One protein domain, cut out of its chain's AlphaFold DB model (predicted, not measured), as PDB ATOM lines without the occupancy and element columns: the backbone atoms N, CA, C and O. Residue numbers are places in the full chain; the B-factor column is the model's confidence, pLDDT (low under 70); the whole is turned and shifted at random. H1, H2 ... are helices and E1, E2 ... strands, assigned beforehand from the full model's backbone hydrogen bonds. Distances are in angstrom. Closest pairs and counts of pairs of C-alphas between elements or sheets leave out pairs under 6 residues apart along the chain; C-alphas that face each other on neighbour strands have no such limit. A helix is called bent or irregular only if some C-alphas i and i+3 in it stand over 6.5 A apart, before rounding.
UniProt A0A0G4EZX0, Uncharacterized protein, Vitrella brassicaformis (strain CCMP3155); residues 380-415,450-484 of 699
ATOM      1  N   VAL A 380     113.762 151.127 123.747       91.06
ATOM      2  CA  VAL A 380     113.934 152.435 123.091       91.06
ATOM      3  C   VAL A 380     113.174 152.581 121.768       91.06
ATOM      4  O   VAL A 380     112.712 153.676 121.456       91.06
ATOM      5  N   ALA A 381     112.941 151.501 121.016       89.00
ATOM      6  CA  ALA A 381     112.090 151.548 119.822       89.00
ATOM      7  C   ALA A 381     110.620 151.850 120.128       89.00
ATOM      8  O   ALA A 381     109.986 152.616 119.403       89.00
ATOM      9  N   VAL A 382     110.090 151.260 121.202       88.38
ATOM     10  CA  VAL A 382     108.712 151.480 121.660       88.38
ATOM     11  C   VAL A 382     108.568 152.903 122.182       88.38
ATOM     12  O   VAL A 382     107.659 153.611 121.760       88.38
ATOM     13  N   ALA A 383     109.514 153.344 123.015       92.31
ATOM     14  CA  ALA A 383     109.571 154.711 123.523       92.31
ATOM     15  C   ALA A 383     109.637 155.742 122.379       92.31
ATOM     16  O   ALA A 383     108.819 156.655 122.332       92.31
ATOM     17  N   THR A 384     110.521 155.537 121.394       92.88
ATOM     18  CA  THR A 384     110.656 156.419 120.219       92.88
ATOM     19  C   THR A 384     109.377 156.455 119.376       92.88
ATOM     20  O   THR A 384     108.981 157.517 118.899       92.88
ATOM     21  N   TRP A 385     108.712 155.310 119.170       90.62
ATOM     22  CA  TRP A 385     107.443 155.273 118.436       90.62
ATOM     23  C   TRP A 385     106.307 155.971 119.185       90.62
ATOM     24  O   TRP A 385     105.532 156.689 118.564       90.62
ATOM     25  N   LEU A 386     106.209 155.784 120.503       91.00
ATOM     26  CA  LEU A 386     105.199 156.448 121.327       91.00
ATOM     27  C   LEU A 386     105.420 157.958 121.373       91.00
ATOM     28  O   LEU A 386     104.463 158.701 121.176       91.00
ATOM     29  N   ALA A 387     106.668 158.398 121.546       93.25
ATOM     30  CA  ALA A 387     107.041 159.805 121.487       93.25
ATOM     31  C   ALA A 387     106.641 160.433 120.144       93.25
ATOM     32  O   ALA A 387     105.956 161.447 120.120       93.25
ATOM     33  N   PHE A 388     106.970 159.775 119.025       91.25
ATOM     34  CA  PHE A 388     106.573 160.235 117.692       91.25
ATOM     35  C   PHE A 388     105.050 160.207 117.463       91.25
ATOM     36  O   PHE A 388     104.510 161.107 116.829       91.25
ATOM     37  N   LYS A 389     104.339 159.191 117.967       87.75
ATOM     38  CA  LYS A 389     102.882 159.063 117.797       87.75
ATOM     39  C   LYS A 389     102.101 160.127 118.577       87.75
ATOM     40  O   LYS A 389     101.056 160.563 118.101       87.75
ATOM     41  N   TYR A 390     102.557 160.462 119.780       90.19
ATOM     42  CA  TYR A 390     101.871 161.371 120.705       90.19
ATOM     43  C   TYR A 390     102.508 162.769 120.775       90.19
ATOM     44  O   TYR A 390     102.120 163.550 121.638       90.19
ATOM     45  N   ASP A 391     103.460 163.068 119.885       91.00
ATOM     46  CA  ASP A 391     104.233 164.321 119.829       91.00
ATOM     47  C   ASP A 391     104.891 164.701 121.177       91.00
ATOM     48  O   ASP A 391     104.972 165.864 121.569       91.00
ATOM     49  N   ASP A 392     105.358 163.693 121.927       94.12
ATOM     50  CA  ASP A 392     105.995 163.883 123.236       94.12
ATOM     51  C   ASP A 392     107.490 164.192 123.052       94.12
ATOM     52  O   ASP A 392     108.339 163.297 122.965       94.12
ATOM     53  N   ALA A 393     107.795 165.487 122.933       93.69
ATOM     54  CA  ALA A 393     109.136 165.993 122.657       93.69
ATOM     55  C   ALA A 393     110.168 165.594 123.728       93.69
ATOM     56  O   ALA A 393     111.296 165.245 123.377       93.69
ATOM     57  N   ASP A 394     109.786 165.575 125.009       94.19
ATOM     58  CA  ASP A 394     110.678 165.230 126.125       94.19
ATOM     59  C   ASP A 394     111.112 163.758 126.055       94.19
ATOM     60  O   ASP A 394     112.301 163.429 126.165       94.19
ATOM     61  N   LEU A 395     110.155 162.853 125.805       95.50
ATOM     62  CA  LEU A 395     110.449 161.436 125.605       95.50
ATOM     63  C   LEU A 395     111.283 161.209 124.332       95.50
ATOM     64  O   LEU A 395     112.172 160.351 124.326       95.50
ATOM     65  N   LEU A 396     111.044 161.988 123.270       95.88
ATOM     66  CA  LEU A 396     111.823 161.920 122.031       95.88
ATOM     67  C   LEU A 396     113.272 162.388 122.240       95.88
ATOM     68  O   LEU A 396     114.198 161.710 121.784       95.88
ATOM     69  N   GLU A 397     113.482 163.494 122.961       95.62
ATOM     70  CA  GLU A 397     114.812 163.991 123.327       95.62
ATOM     71  C   GLU A 397     115.555 162.950 124.181       95.62
ATOM     72  O   GLU A 397     116.698 162.596 123.872       95.62
ATOM     73  N   ARG A 398     114.898 162.347 125.182       95.06
ATOM     74  CA  ARG A 398     115.505 161.273 125.987       95.06
ATOM     75  C   ARG A 398     115.901 160.056 125.145       95.06
ATOM     76  O   ARG A 398     116.996 159.520 125.333       95.06
ATOM     77  N   CYS A 399     115.048 159.634 124.209       95.25
ATOM     78  CA  CYS A 399     115.345 158.527 123.298       95.25
ATOM     79  C   CYS A 399     116.545 158.832 122.390       95.25
ATOM     80  O   CYS A 399     117.394 157.959 122.197       95.25
ATOM     81  N   TYR A 400     116.654 160.063 121.879       95.38
ATOM     82  CA  TYR A 400     117.792 160.491 121.066       95.38
ATOM     83  C   TYR A 400     119.115 160.378 121.832       95.38
ATOM     84  O   TYR A 400     120.043 159.723 121.356       95.38
ATOM     85  N   TRP A 401     119.199 160.968 123.030       94.00
ATOM     86  CA  TRP A 401     120.434 160.968 123.820       94.00
ATOM     87  C   TRP A 401     120.849 159.559 124.257       94.00
ATOM     88  O   TRP A 401     122.033 159.227 124.195       94.00
ATOM     89  N   TYR A 402     119.884 158.694 124.593       93.38
ATOM     90  CA  TYR A 402     120.147 157.281 124.870       93.38
ATOM     91  C   TYR A 402     120.721 156.542 123.651       93.38
ATOM     92  O   TYR A 402     121.739 155.859 123.765       93.38
ATOM     93  N   LEU A 403     120.113 156.698 122.467       92.00
ATOM     94  CA  LEU A 403     120.619 156.089 121.229       92.00
ATOM     95  C   LEU A 403     122.003 156.625 120.851       92.00
ATOM     96  O   LEU A 403     122.844 155.856 120.381       92.00
ATOM     97  N   LYS A 404     122.249 157.921 121.068       92.56
ATOM     98  CA  LYS A 404     123.533 158.565 120.795       92.56
ATOM     99  C   LYS A 404     124.646 157.984 121.670       92.56
ATOM    100  O   LYS A 404     125.655 157.569 121.109       92.56
ATOM    101  N   ASP A 405     124.469 157.873 122.994       91.44
ATOM    102  CA  ASP A 405     125.462 157.186 123.846       91.44
ATOM    103  C   ASP A 405     125.621 155.716 123.443       91.44
ATOM    104  O   ASP A 405     126.744 155.257 123.242       91.44
ATOM    105  N   LEU A 406     124.517 154.983 123.256       89.56
ATOM    106  CA  LEU A 406     124.563 153.556 122.931       89.56
ATOM    107  C   LEU A 406     125.408 153.283 121.672       89.56
ATOM    108  O   LEU A 406     126.246 152.378 121.679       89.56
ATOM    109  N   ILE A 407     125.214 154.084 120.616       88.75
ATOM    110  CA  ILE A 407     125.950 153.990 119.348       88.75
ATOM    111  C   ILE A 407     127.390 154.494 119.502       88.75
ATOM    112  O   ILE A 407     128.326 153.773 119.155       88.75
ATOM    113  N   CYS A 408     127.592 155.713 120.012       89.12
ATOM    114  CA  CYS A 408     128.909 156.354 120.043       89.12
ATOM    115  C   CYS A 408     129.874 155.736 121.066       89.12
ATOM    116  O   CYS A 408     131.083 155.754 120.843       89.12
ATOM    117  N   SER A 409     129.354 155.138 122.139       87.56
ATOM    118  CA  SER A 409     130.133 154.398 123.138       87.56
ATOM    119  C   SER A 409     130.278 152.903 122.804       87.56
ATOM    120  O   SER A 409     130.764 152.139 123.634       87.56
ATOM    121  N   HIS A 410     129.856 152.465 121.608       84.69
ATOM    122  CA  HIS A 410     129.914 151.072 121.137       84.69
ATOM    123  C   HIS A 410     129.219 150.039 122.059       84.69
ATOM    124  O   HIS A 410     129.533 148.850 122.017       84.69
ATOM    125  N   LYS A 411     128.227 150.467 122.852       84.56
ATOM    126  CA  LYS A 411     127.457 149.630 123.798       84.56
ATOM    127  C   LYS A 411     126.274 148.893 123.134       84.56
ATOM    128  O   LYS A 411     125.412 148.344 123.818       84.56
ATOM    129  N   VAL A 412     126.194 148.913 121.802       82.44
ATOM    130  CA  VAL A 412     125.063 148.389 121.019       82.44
ATOM    131  C   VAL A 412     124.950 146.858 121.147       82.44
ATOM    132  O   VAL A 412     125.952 146.166 120.950       82.44
ATOM    133  N   PRO A 413     123.751 146.291 121.402       81.81
ATOM    134  CA  PRO A 413     123.567 144.841 121.473       81.81
ATOM    135  C   PRO A 413     123.980 144.112 120.188       81.81
ATOM    136  O   PRO A 413     123.649 144.531 119.075       81.81
ATOM    137  N   SER A 414     124.617 142.947 120.335       71.19
ATOM    138  CA  SER A 414     125.079 142.104 119.218       71.19
ATOM    139  C   SER A 414     123.967 141.731 118.223       71.19
ATOM    140  O   SER A 414     124.224 141.619 117.022       71.19
ATOM    141  N   ALA A 415     122.724 141.613 118.699       66.62
ATOM    142  CA  ALA A 415     121.537 141.360 117.885       66.62
ATOM    143  C   ALA A 415     121.258 142.456 116.836       66.62
ATOM    144  O   ALA A 415     120.727 142.149 115.768       66.62
ATOM    145  N   ARG A 450     114.996 146.230 116.868       76.81
ATOM    146  CA  ARG A 450     115.936 146.032 115.754       76.81
ATOM    147  C   ARG A 450     116.179 147.344 115.015       76.81
ATOM    148  O   ARG A 450     115.281 148.178 114.924       76.81
ATOM    149  N   LEU A 451     117.356 147.493 114.418       74.12
ATOM    150  CA  LEU A 451     117.667 148.601 113.518       74.12
ATOM    151  C   LEU A 451     117.590 148.118 112.063       74.12
ATOM    152  O   LEU A 451     118.345 147.233 111.671       74.12
ATOM    153  N   LEU A 452     116.671 148.681 111.274       70.00
ATOM    154  CA  LEU A 452     116.383 148.264 109.897       70.00
ATOM    155  C   LEU A 452     116.411 149.476 108.955       70.00
ATOM    156  O   LEU A 452     115.520 150.324 109.013       70.00
ATOM    157  N   GLU A 453     117.417 149.543 108.077       66.94
ATOM    158  CA  GLU A 453     117.539 150.508 106.963       66.94
ATOM    159  C   GLU A 453     117.254 151.983 107.332       66.94
ATOM    160  O   GLU A 453     116.467 152.662 106.673       66.94
ATOM    161  N   GLY A 454     117.841 152.493 108.420       70.31
ATOM    162  CA  GLY A 454     117.610 153.873 108.873       70.31
ATOM    163  C   GLY A 454     116.305 154.078 109.654       70.31
ATOM    164  O   GLY A 454     115.849 155.211 109.809       70.31
ATOM    165  N   GLY A 455     115.694 153.003 110.157       80.56
ATOM    166  CA  GLY A 455     114.528 153.052 111.035       80.56
ATOM    167  C   GLY A 455     114.660 152.103 112.222       80.56
ATOM    168  O   GLY A 455     115.163 150.986 112.097       80.56
ATOM    169  N   LEU A 456     114.186 152.554 113.378       85.19
ATOM    170  CA  LEU A 456     114.120 151.780 114.608       85.19
ATOM    171  C   LEU A 456     112.819 150.965 114.609       85.19
ATOM    172  O   LEU A 456     111.744 151.511 114.368       85.19
ATOM    173  N   SER A 457     112.910 149.654 114.811       82.12
ATOM    174  CA  SER A 457     111.805 148.713 114.613       82.12
ATOM    175  C   SER A 457     111.513 147.904 115.872       82.12
ATOM    176  O   SER A 457     112.441 147.422 116.515       82.12
ATOM    177  N   TYR A 458     110.231 147.707 116.194       81.25
ATOM    178  CA  TYR A 458     109.776 146.835 117.277       81.25
ATOM    179  C   TYR A 458     108.529 146.050 116.874       81.25
ATOM    180  O   TYR A 458     107.506 146.644 116.545       81.25
ATOM    181  N   ARG A 459     108.590 144.710 116.909       75.31
ATOM    182  CA  ARG A 459     107.458 143.804 116.590       75.31
ATOM    183  C   ARG A 459     106.647 144.203 115.330       75.31
ATOM    184  O   ARG A 459     105.430 144.062 115.301       75.31
ATOM    185  N   GLY A 460     107.322 144.696 114.287       69.81
ATOM    186  CA  GLY A 460     106.711 145.119 113.014       69.81
ATOM    187  C   GLY A 460     106.352 146.609 112.917       69.81
ATOM    188  O   GLY A 460     106.188 147.117 111.813       69.81
ATOM    189  N   ILE A 461     106.312 147.335 114.035       75.94
ATOM    190  CA  ILE A 461     106.265 148.801 114.052       75.94
ATOM    191  C   ILE A 461     107.649 149.332 113.645       75.94
ATOM    192  O   ILE A 461     108.668 148.752 114.032       75.94
ATOM    193  N   ARG A 462     107.710 150.412 112.856       83.19
ATOM    194  CA  ARG A 462     108.962 151.051 112.420       83.19
ATOM    195  C   ARG A 462     108.854 152.573 112.497       83.19
ATOM    196  O   ARG A 462     107.980 153.152 111.862       83.19
ATOM    197  N   THR A 463     109.787 153.202 113.204       87.38
ATOM    198  CA  THR A 463     109.934 154.662 113.287       87.38
ATOM    199  C   THR A 463     111.197 155.076 112.528       87.38
ATOM    200  O   THR A 463     112.267 154.526 112.802       87.38
ATOM    201  N   PRO A 464     111.131 155.995 111.549       88.12
ATOM    202  CA  PRO A 464     112.315 156.421 110.804       88.12
ATOM    203  C   PRO A 464     113.233 157.267 111.695       88.12
ATOM    204  O   PRO A 464     112.755 158.104 112.451       88.12
ATOM    205  N   MET A 465     114.556 157.120 111.581       88.69
ATOM    206  CA  MET A 465     115.507 157.890 112.407       88.69
ATOM    207  C   MET A 465     115.473 159.405 112.147       88.69
ATOM    208  O   MET A 465     115.983 160.189 112.945       88.69
ATOM    209  N   SER A 466     114.836 159.839 111.056       89.88
ATOM    210  CA  SER A 466     114.611 161.250 110.743       89.88
ATOM    211  C   SER A 466     113.757 161.990 111.776       89.88
ATOM    212  O   SER A 466     113.840 163.214 111.809       89.88
ATOM    213  N   VAL A 467     112.981 161.292 112.623       92.19
ATOM    214  CA  VAL A 467     112.199 161.930 113.705       92.19
ATOM    215  C   VAL A 467     113.081 162.723 114.668       92.19
ATOM    216  O   VAL A 467     112.668 163.762 115.160       92.19
ATOM    217  N   PHE A 468     114.331 162.298 114.872       95.62
ATOM    218  CA  PHE A 468     115.267 162.963 115.777       95.62
ATOM    219  C   PHE A 468     115.892 164.246 115.209       95.62
ATOM    220  O   PHE A 468     116.650 164.916 115.906       95.62
ATOM    221  N   ARG A 469     115.597 164.616 113.954       93.94
ATOM    222  CA  ARG A 469     116.117 165.851 113.348       93.94
ATOM    223  C   ARG A 469     115.718 167.091 114.156       93.94
ATOM    224  O   ARG A 469     116.562 167.952 114.373       93.94
ATOM    225  N   THR A 470     114.474 167.143 114.632       93.69
ATOM    226  CA  THR A 470     113.944 168.247 115.446       93.69
ATOM    227  C   THR A 470     114.728 168.417 116.746       93.69
ATOM    228  O   THR A 470     115.164 169.524 117.048       93.69
ATOM    229  N   VAL A 471     115.004 167.315 117.454       95.88
ATOM    230  CA  VAL A 471     115.828 167.292 118.678       95.88
ATOM    231  C   VAL A 471     117.227 167.858 118.411       95.88
ATOM    232  O   VAL A 471     117.718 168.694 119.163       95.88
ATOM    233  N   VAL A 472     117.869 167.448 117.311       94.94
ATOM    234  CA  VAL A 472     119.218 167.914 116.933       94.94
ATOM    235  C   VAL A 472     119.237 169.405 116.590       94.94
ATOM    236  O   VAL A 472     120.182 170.111 116.943       94.94
ATOM    237  N   GLU A 473     118.210 169.892 115.897       94.38
ATOM    238  CA  GLU A 473     118.074 171.305 115.536       94.38
ATOM    239  C   GLU A 473     117.807 172.170 116.779       94.38
ATOM    240  O   GLU A 473     118.451 173.207 116.949       94.38
ATOM    241  N   GLN A 474     116.954 171.709 117.699       94.25
ATOM    242  CA  GLN A 474     116.698 172.360 118.988       94.25
ATOM    243  C   GLN A 474     117.946 172.385 119.889       94.25
ATOM    244  O   GLN A 474     118.281 173.446 120.419       94.25
ATOM    245  N   ASP A 475     118.688 171.277 120.005       94.69
ATOM    246  CA  ASP A 475     119.963 171.215 120.740       94.69
ATOM    247  C   ASP A 475     120.999 172.194 120.167       94.69
ATOM    248  O   ASP A 475     121.647 172.946 120.900       94.69
ATOM    249  N   ALA A 476     121.117 172.254 118.837       92.88
ATOM    250  CA  ALA A 476     122.023 173.185 118.175       92.88
ATOM    251  C   ALA A 476     121.635 174.656 118.411       92.88
ATOM    252  O   ALA A 476     122.523 175.493 118.578       92.88
ATOM    253  N   ILE A 477     120.338 174.984 118.455       93.75
ATOM    254  CA  ILE A 477     119.850 176.328 118.810       93.75
ATOM    255  C   ILE A 477     120.173 176.644 120.278       93.75
ATOM    256  O   ILE A 477     120.750 177.696 120.555       93.75
ATOM    257  N   ARG A 478     119.875 175.718 121.201       94.00
ATOM    258  CA  ARG A 478     120.141 175.826 122.646       94.00
ATOM    259  C   ARG A 478     121.622 176.125 122.919       94.00
ATOM    260  O   ARG A 478     121.947 177.114 123.577       94.00
ATOM    261  N   LYS A 479     122.530 175.346 122.320       93.88
ATOM    262  CA  LYS A 479     123.987 175.508 122.480       93.88
ATOM    263  C   LYS A 479     124.522 176.777 121.823       93.88
ATOM    264  O   LYS A 479     125.333 177.476 122.427       93.88
ATOM    265  N   LYS A 480     124.025 177.154 120.640       91.69
ATOM    266  CA  LYS A 480     124.370 178.447 120.018       91.69
ATOM    267  C   LYS A 480     123.901 179.647 120.845       91.69
ATOM    268  O   LYS A 480     124.608 180.650 120.883       91.69
ATOM    269  N   ALA A 481     122.750 179.558 121.514       92.00
ATOM    270  CA  ALA A 481     122.256 180.615 122.393       92.00
ATOM    271  C   ALA A 481     123.124 180.763 123.656       92.00
ATOM    272  O   ALA A 481     123.562 181.872 123.965       92.00
ATOM    273  N   LEU A 482     123.451 179.652 124.330       89.94
ATOM    274  CA  LEU A 482     124.357 179.615 125.488       89.94
ATOM    275  C   LEU A 482     125.735 180.229 125.174       89.94
ATOM    276  O   LEU A 482     126.294 181.002 125.962       89.94
ATOM    277  N   LEU A 483     126.273 179.876 124.005       89.44
ATOM    278  CA  LEU A 483     127.604 180.263 123.546       89.44
ATOM    279  C   LEU A 483     127.622 181.561 122.729       89.44
ATOM    280  O   LEU A 483     128.655 181.891 122.159       89.44
ATOM    281  N   LYS A 484     126.527 182.325 122.658       85.44
ATOM    282  CA  LYS A 484     126.471 183.549 121.846       85.44
ATOM    283  C   LYS A 484     127.560 184.565 122.270       85.44
ATOM    284  O   LYS A 484     127.671 184.857 123.464       85.44
TER     285      LYS A 484
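AT A GLANCE: This is residues 380 to 415 and 450 to 484 of the 699 residues of an uncharacterized protein of Vitrella brassicaformis (strain CCMP3155) (UniProt A0A0G4EZX0). A small three-stranded sheet, E1 E2 E3, has one face covered by H1, which forms a helical hairpin with H2; the long helix H3 leaves the last strand and crosses H2 at nearly a right angle. Two ends stick out from this body: residues 476 to 484, mostly in H3, and residues 404 to 410, mostly in H2. The printed part has 71 residues with three named helices and three named strands, in the order H1 H2 E1 E2 E3 H3, and the class is mostly helix. The sheet's order is E1 E2 E3, antiparallel throughout. The whole is only just compact, close to loose, with a radius of gyration of the C-alphas of 13.1 A and spans of 44 by 30 by 18 A.

HOW THE PARTS SIT: H1, residues 380 to 390, and H2, residues 393 to 408, touch as a hairpin, opposite ways at a shallow tilt of 26 degrees; their closest C-alphas are those of Ala 387 and Leu 396, 5.3 A apart. E1, residues 450 to 452, E2, residues 455 to 458, and E3, residues 461 to 464, form a meander, each strand the antiparallel neighbour of the one before. Between E1 and E2, N 450 and O 457 are within hydrogen-bond range at 2.8 A. Between E2 and E3, N 456 and O 463 are within range at 2.8 A. H1 is on the sheet at a height of 8.3 A, two layers with the helix on one face. It lies over E3, where four of its C-alphas fall, and is only just not over E2, where two fall. It runs across the strands, at 80 degrees to E3 on the local plane. The closest C-alphas of H1 and E3 are those of Trp 385 and Thr 463, 5.8 A apart. H2 is not on the sheet. H3, residues 465 to 482, only grazes the sheet with residues 465 to 467. With residues 468 to 471 alone it touches residues 393 to 400 of H2, about perpendicular at 84 degrees; the closest C-alphas, of Glu 397 and Val 471, are 5.8 A apart. H3 is irregular, but only just: C-alphas 467 and 470 are 6.8 A apart. Every O i to N i+4 pair is within hydrogen-bond range in H1 and H2, and 11 of 14 in H3.

IN THESE COORDINATES: H1 begins at C-alpha 380, (113.934, 152.435, 123.091), and measures 15.2 A. H2 measures 22.2 A. E1, E2 and E3 measure 6.3, 10.0 and 10.3 A. H3 measures 26.9 A and ends at C-alpha 482, (124.357, 179.615, 125.488).

THE WHOLE: The C-alphas farthest apart, of Arg 459 and Lys 484, are 44.4 A apart. Residues 416 to 449 are not printed, and C-alphas 415 and 450 across the cut are 7.6 A apart. Of the links printed whole, none is long. The model's pLDDT is under 70 at residues 415, 453 and 460.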